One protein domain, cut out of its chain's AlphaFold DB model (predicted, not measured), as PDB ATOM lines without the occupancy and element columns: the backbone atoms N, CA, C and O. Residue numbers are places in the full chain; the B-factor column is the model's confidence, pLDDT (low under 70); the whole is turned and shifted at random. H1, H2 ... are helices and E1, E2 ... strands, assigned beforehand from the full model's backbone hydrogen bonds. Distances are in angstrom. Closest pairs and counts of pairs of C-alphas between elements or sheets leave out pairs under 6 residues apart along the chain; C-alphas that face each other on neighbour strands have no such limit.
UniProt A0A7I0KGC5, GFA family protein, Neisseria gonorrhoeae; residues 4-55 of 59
ATOM      1  N   GLU A   4     137.723 133.158 123.268       97.56
ATOM      2  CA  GLU A   4     138.682 134.247 123.425       97.56
ATOM      3  C   GLU A   4     139.018 134.872 122.076       97.56
ATOM      4  O   GLU A   4     138.946 134.231 121.025       97.56
ATOM      5  N   GLY A   5     139.380 136.148 122.116       96.69
ATOM      6  CA  GLY A   5     139.813 136.905 120.956       96.69
ATOM      7  C   GLY A   5     140.875 137.925 121.334       96.69
ATOM      8  O   GLY A   5     141.081 138.245 122.504       96.69
ATOM      9  N   SER A   6     141.563 138.444 120.323       98.25
ATOM     10  CA  SER A   6     142.555 139.500 120.497       98.25
ATOM     11  C   SER A   6     142.522 140.490 119.340       98.25
ATOM     12  O   SER A   6     141.994 140.208 118.260       98.25
ATOM     13  N   CYS A   7     143.065 141.684 119.574       97.50
ATOM     14  CA  CYS A   7     143.299 142.642 118.503       97.50
ATOM     15  C   CYS A   7     144.455 142.176 117.602       97.50
ATOM     16  O   CYS A   7     145.265 141.334 117.980       97.50
ATOM     17  N   HIS A   8     144.570 142.770 116.412       97.00
ATOM     18  CA  HIS A   8     145.558 142.369 115.405       97.00
ATOM     19  C   HIS A   8     147.007 142.306 115.924       97.00
ATOM     20  O   HIS A   8     147.765 141.429 115.525       97.00
ATOM     21  N   CYS A   9     147.393 143.222 116.814       97.69
ATOM     22  CA  CYS A   9     148.740 143.268 117.380       97.69
ATOM     23  C   CYS A   9     148.905 142.452 118.675       97.69
ATOM     24  O   CYS A   9     149.991 142.455 119.247       97.69
ATOM     25  N   GLY A  10     147.845 141.807 119.169       97.81
ATOM     26  CA  GLY A  10     147.857 140.984 120.380       97.81
ATOM     27  C   GLY A  10     147.921 141.748 121.707       97.81
ATOM     28  O   GLY A  10     147.859 141.122 122.757       97.81
ATOM     29  N   LYS A  11     148.022 143.085 121.699       98.31
ATOM     30  CA  LYS A  11     148.102 143.892 122.934       98.31
ATOM     31  C   LYS A  11     146.817 143.877 123.760       98.31
ATOM     32  O   LYS A  11     146.883 144.048 124.970       98.31
ATOM     33  N   VAL A  12     145.675 143.700 123.099       98.62
ATOM     34  CA  VAL A  12     144.361 143.598 123.733       98.62
ATOM     35  C   VAL A  12     143.846 142.183 123.536       98.62
ATOM     36  O   VAL A  12     143.778 141.715 122.397       98.62
ATOM     37  N   ALA A  13     143.454 141.538 124.629       98.50
ATOM     38  CA  ALA A  13     142.827 140.222 124.633       98.50
ATOM     39  C   ALA A  13     141.541 140.265 125.461       98.50
ATOM     40  O   ALA A  13     141.456 140.985 126.455       98.50
ATOM     41  N   PHE A  14     140.538 139.494 125.055       98.12
ATOM     42  CA  PHE A  14     139.243 139.442 125.721       98.12
ATOM     43  C   PHE A  14     138.673 138.026 125.723       98.12
ATOM     44  O   PHE A  14     138.983 137.210 124.852       98.12
ATOM     45  N   ARG A  15     137.793 137.760 126.686       98.25
ATOM     46  CA  ARG A  15     136.973 136.552 126.768       98.25
ATOM     47  C   ARG A  15     135.502 136.922 126.682       98.25
ATOM     48  O   ARG A  15     135.068 137.897 127.291       98.25
ATOM     49  N   VAL A  16     134.744 136.110 125.960       98.19
ATOM     50  CA  VAL A  16     133.286 136.164 125.920       98.19
ATOM     51  C   VAL A  16     132.725 134.882 126.530       98.19
ATOM     52  O   VAL A  16     132.990 133.785 126.040       98.19
ATOM     53  N   ASN A  17     131.945 135.021 127.600       97.56
ATOM     54  CA  ASN A  17     131.293 133.930 128.328       97.56
ATOM     55  C   ASN A  17     129.965 133.509 127.670       97.56
ATOM     56  O   ASN A  17     128.951 133.381 128.341       97.56
ATOM     57  N   GLU A  18     129.982 133.299 126.356       96.31
ATOM     58  CA  GLU A  18     128.851 132.823 125.547       96.31
ATOM     59  C   GLU A  18     129.355 131.802 124.521       96.31
ATOM     60  O   GLU A  18     130.561 131.607 124.357       96.31
ATOM     61  N   ASP A  19     128.439 131.161 123.800       95.62
ATOM     62  CA  ASP A  19     128.783 130.367 122.622       95.62
ATOM     63  C   ASP A  19     129.249 131.250 121.454       95.62
ATOM     64  O   ASP A  19     128.856 132.412 121.326       95.62
ATOM     65  N   LEU A  20     130.066 130.680 120.558       94.81
ATOM     66  CA  LEU A  20     130.432 131.355 119.313       94.81
ATOM     67  C   LEU A  20     129.166 131.730 118.526       94.81
ATOM     68  O   LEU A  20     128.277 130.890 118.351       94.81
ATOM     69  N   PRO A  21     129.079 132.963 118.006       94.31
ATOM     70  CA  PRO A  21     127.886 133.405 117.314       94.31
ATOM     71  C   PRO A  21     127.723 132.669 115.982       94.31
ATOM     72  O   PRO A  21     128.623 132.658 115.145       94.31
ATOM     73  N   ALA A  22     126.540 132.095 115.758       95.56
ATOM     74  CA  ALA A  22     126.202 131.433 114.496       95.56
ATOM     75  C   ALA A  22     125.932 132.425 113.349       95.56
ATOM     76  O   ALA A  22     125.977 132.055 112.178       95.56
ATOM     77  N   ASN A  23     125.632 133.680 113.683       95.94
ATOM     78  CA  ASN A  23     125.307 134.739 112.735       95.94
ATOM     79  C   ASN A  23     126.047 136.023 113.101       95.94
ATOM     80  O   ASN A  23     126.382 136.252 114.261       95.94
ATOM     81  N   ALA A  24     126.236 136.890 112.113       97.06
ATOM     82  CA  ALA A  24     126.790 138.220 112.312       97.06
ATOM     83  C   ALA A  24     125.934 139.274 111.607       97.06
ATOM     84  O   ALA A  24     125.300 139.017 110.583       97.06
ATOM     85  N   VAL A  25     125.955 140.488 112.144       97.94
ATOM     86  CA  VAL A  25     125.266 141.654 111.604       97.94
ATOM     87  C   VAL A  25     126.266 142.531 110.862       97.94
ATOM     88  O   VAL A  25     127.276 142.970 111.415       97.94
ATOM     89  N   ARG A  26     125.949 142.855 109.609       97.81
ATOM     90  CA  ARG A  26     126.629 143.911 108.856       97.81
ATOM     91  C   ARG A  26     125.792 145.186 108.927       97.81
ATOM     92  O   ARG A  26     124.849 145.359 108.161       97.81
ATOM     93  N   CYS A  27     126.140 146.081 109.846       97.50
ATOM     94  CA  CYS A  27     125.489 147.386 109.955       97.50
ATOM     95  C   CYS A  27     125.929 148.320 108.813       97.50
ATOM     96  O   CYS A  27     127.103 148.360 108.442       97.50
ATOM     97  N   ASN A  28     124.986 149.095 108.272       97.31
ATOM     98  CA  ASN A  28     125.202 150.000 107.141       97.31
ATOM     99  C   ASN A  28     125.315 151.487 107.532       97.31
ATOM    100  O   ASN A  28     125.422 152.332 106.640       97.31
ATOM    101  N   CYS A  29     125.318 151.826 108.827       97.88
ATOM    102  CA  CYS A  29     125.513 153.209 109.262       97.88
ATOM    103  C   CYS A  29     126.901 153.731 108.835       97.88
ATOM    104  O   CYS A  29     127.833 152.961 108.586       97.88
ATOM    105  N   SER A  30     127.059 155.054 108.751       97.56
ATOM    106  CA  SER A  30     128.287 155.689 108.247       97.56
ATOM    107  C   SER A  30     129.550 155.274 109.016       97.56
ATOM    108  O   SER A  30     130.611 155.128 108.408       97.56
ATOM    109  N   HIS A  31     129.430 155.041 110.324       96.69
ATOM    110  CA  HIS A  31     130.520 154.599 111.190       96.69
ATOM    111  C   HIS A  31     130.931 153.142 110.914       96.69
ATOM    112  O   HIS A  31     132.070 152.878 110.522       96.69
ATOM    113  N   CYS A  32     129.995 152.194 111.043       97.00
ATOM    114  CA  CYS A  32     130.265 150.766 110.853       97.00
ATOM    115  C   CYS A  32     130.693 150.448 109.417       97.00
ATOM    116  O   CYS A  32     131.603 149.646 109.212       97.00
ATOM    117  N   ARG A  33     130.104 151.126 108.421       96.81
ATOM    118  CA  ARG A  33     130.471 150.951 107.011       96.81
ATOM    119  C   ARG A  33     131.927 151.323 106.739       96.81
ATOM    120  O   ARG A  33     132.581 150.627 105.974       96.81
ATOM    121  N   ARG A  34     132.441 152.397 107.354       97.25
ATOM    122  CA  ARG A  34     133.851 152.811 107.205       97.25
ATOM    123  C   ARG A  34     134.819 151.841 107.881       97.25
ATOM    124  O   ARG A  34     135.898 151.620 107.349       97.25
ATOM    125  N   LYS A  35     134.440 151.271 109.030       96.19
ATOM    126  CA  LYS A  35     135.272 150.298 109.760       96.19
ATOM    127  C   LYS A  35     135.210 148.878 109.180       96.19
ATOM    128  O   LYS A  35     136.122 148.098 109.411       96.19
ATOM    129  N   GLY A  36     134.158 148.542 108.428       96.50
ATOM    130  CA  GLY A  36     134.024 147.243 107.762       96.50
ATOM    131  C   GLY A  36     133.727 146.074 108.709       96.50
ATOM    132  O   GLY A  36     134.040 144.934 108.379       96.50
ATOM    133  N   PHE A  37     133.138 146.340 109.877       95.94
ATOM    134  CA  PHE A  37     132.902 145.326 110.905       95.94
ATOM    135  C   PHE A  37     131.803 144.313 110.551       95.94
ATOM    136  O   PHE A  37     130.792 144.648 109.930       95.94
ATOM    137  N   LEU A  38     131.991 143.086 111.043       97.00
ATOM    138  CA  LEU A  38     130.932 142.106 111.274       97.00
ATOM    139  C   LEU A  38     130.687 142.046 112.781       97.00
ATOM    140  O   LEU A  38     131.610 141.783 113.547       97.00
ATOM    141  N   LEU A  39     129.464 142.356 113.196       96.69
ATOM    142  CA  LEU A  39     129.111 142.541 114.599       96.69
ATOM    143  C   LEU A  39     128.354 141.320 115.121       96.69
ATOM    144  O   LEU A  39     127.477 140.793 114.443       96.69
ATOM    145  N   SER A  40     128.651 140.923 116.351       96.12
ATOM    146  CA  SER A  40     127.793 140.068 117.165       96.12
ATOM    147  C   SER A  40     127.593 140.750 118.513       96.12
ATOM    148  O   SER A  40     128.468 141.489 118.965       96.12
ATOM    149  N   PHE A  41     126.436 140.534 119.129       95.62
ATOM    150  CA  PHE A  41     126.052 141.167 120.382       95.62
ATOM    151  C   PHE A  41     125.844 140.093 121.443       95.62
ATOM    152  O   PHE A  41     125.227 139.063 121.176       95.62
ATOM    153  N   VAL A  42     126.350 140.358 122.640       95.69
ATOM    154  CA  VAL A  42     126.229 139.501 123.824       95.69
ATOM    155  C   VAL A  42     125.730 140.344 125.000       95.69
ATOM    156  O   VAL A  42     125.824 141.576 124.933       95.69
ATOM    157  N   PRO A  43     125.192 139.737 126.073       96.12
ATOM    158  CA  PRO A  43     124.857 140.471 127.289       96.12
ATOM    159  C   PRO A  43     126.063 141.257 127.824       96.12
ATOM    160  O   PRO A  43     127.204 140.809 127.720       96.12
ATOM    161  N   SER A  44     125.822 142.425 128.426       93.31
ATOM    162  CA  SER A  44     126.895 143.331 128.873       93.31
ATOM    163  C   SER A  44     127.865 142.692 129.872       93.31
ATOM    164  O   SER A  44     129.047 143.013 129.859       93.31
ATOM    165  N   GLY A  45     127.386 141.765 130.706       96.31
ATOM    166  CA  GLY A  45     128.208 141.029 131.673       96.31
ATOM    167  C   GLY A  45     128.995 139.849 131.092       96.31
ATOM    168  O   GLY A  45     129.763 139.226 131.822       96.31
ATOM    169  N   SER A  46     128.817 139.520 129.809       97.19
ATOM    170  CA  SER A  46     129.456 138.352 129.196       97.19
ATOM    171  C   SER A  46     130.822 138.664 128.575       97.19
ATOM    172  O   SER A  46     131.535 137.727 128.225       97.19
ATOM    173  N   LEU A  47     131.218 139.936 128.448       97.31
ATOM    174  CA  LEU A  47     132.532 140.346 127.936       97.31
ATOM    175  C   LEU A  47     133.482 140.694 129.090       97.31
ATOM    176  O   LEU A  47     133.148 141.496 129.957       97.31
ATOM    177  N   MET A  48     134.695 140.150 129.051       97.69
ATOM    178  CA  MET A  48     135.776 140.481 129.978       97.69
ATOM    179  C   MET A  48     137.045 140.822 129.200       97.69
ATOM    180  O   MET A  48     137.483 140.041 128.354       97.69
ATOM    181  N   ILE A  49     137.661 141.966 129.503       97.94
ATOM    182  CA  ILE A  49     138.996 142.309 129.000       97.94
ATOM    183  C   ILE A  49     140.027 141.560 129.848       97.94
ATOM    184  O   ILE A  49     140.024 141.663 131.070       97.94
ATOM    185  N   LEU A  50     140.876 140.765 129.199       98.25
ATOM    186  CA  LEU A  50     141.925 139.982 129.858       98.25
ATOM    187  C   LEU A  50     143.247 140.756 129.941       98.25
ATOM    188  O   LEU A  50     144.031 140.531 130.859       98.25
ATOM    189  N   GLN A  51     143.506 141.639 128.969       98.44
ATOM    190  CA  GLN A  51     144.718 142.457 128.885       98.44
ATOM    191  C   GLN A  51     144.493 143.678 127.982       98.44
ATOM    192  O   GLN A  51     143.722 143.595 127.022       98.44
ATOM    193  N   GLY A  52     145.232 144.765 128.235       98.06
ATOM    194  CA  GLY A  52     145.376 145.893 127.311       98.06
ATOM    195  C   GLY A  52     144.295 146.960 127.444       98.06
ATOM    196  O   GLY A  52     144.059 147.707 126.496       98.06
ATOM    197  N   GLU A  53     143.618 147.026 128.589       97.75
ATOM    198  CA  GLU A  53     142.596 148.042 128.859       97.75
ATOM    199  C   GLU A  53     143.180 149.463 128.784       97.75
ATOM    200  O   GLU A  53     142.548 150.376 128.264       97.75
ATOM    201  N   GLU A  54     144.443 149.628 129.178       97.81
ATOM    202  CA  GLU A  54     145.183 150.889 129.163       97.81
ATOM    203  C   GLU A  54     145.520 151.419 127.760       97.81
ATOM    204  O   GLU A  54     145.880 152.587 127.614       97.81
ATOM    205  N   VAL A  55     145.428 150.576 126.725       98.06
ATOM    206  CA  VAL A  55     145.675 150.965 125.325       98.06
ATOM    207  C   VAL A  55     144.393 151.052 124.491       98.06
ATOM    208  O   VAL A  55     144.469 151.286 123.282       98.06
TER     209      VAL A  55
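AT A GLANCE: This is residues 4 to 55 of the 59 residues of the protein "GFA family protein" of Neisseria gonorrhoeae (UniProt A0A7I0KGC5). With little regular structure, the domain is an open arch: a small sheet makes one foot, two long links reach away from it, and the short helix H1 sticks out at the other foot. The 52 printed residues hold one named helix and three named strands, along the chain E1, E2, H1, E3. The sheet, E1 - E2 - E3, is antiparallel, and the class is mixed, with 18 residues in named elements. The whole is loose, radius of gyration of the C-alphas 12.5 A, spanning 30 by 25 by 17 A.

IN THESE COORDINATES: E2 is residues 13 to 16, 10.4 A. E1, residues 4 to 6, begins at C-alpha 4 (138.682, 134.247, 123.425). E3, residues 47 to 51, 12.4 A, ends at C-alpha 51 (144.718, 142.457, 128.885). H1 is residues 30 to 35, 9.0 A.

HOW THE PARTS SIT: E1 and E2 form a hairpin, with N 5 and O 14 at 3.0 A. E2 and E3 are antiparallel, with N 15 and O 48 at 2.8 A. H1, with every O i to N i+4 pair within hydrogen-bond range, is not on the sheet.

THE WHOLE: The C-alphas farthest apart, of Ala 22 and Glu 54, are 30.9 A apart. The printed part has no cut. The links E2 to H1 and H1 to E3 are long. No printed residue is under 70 in pLDDT.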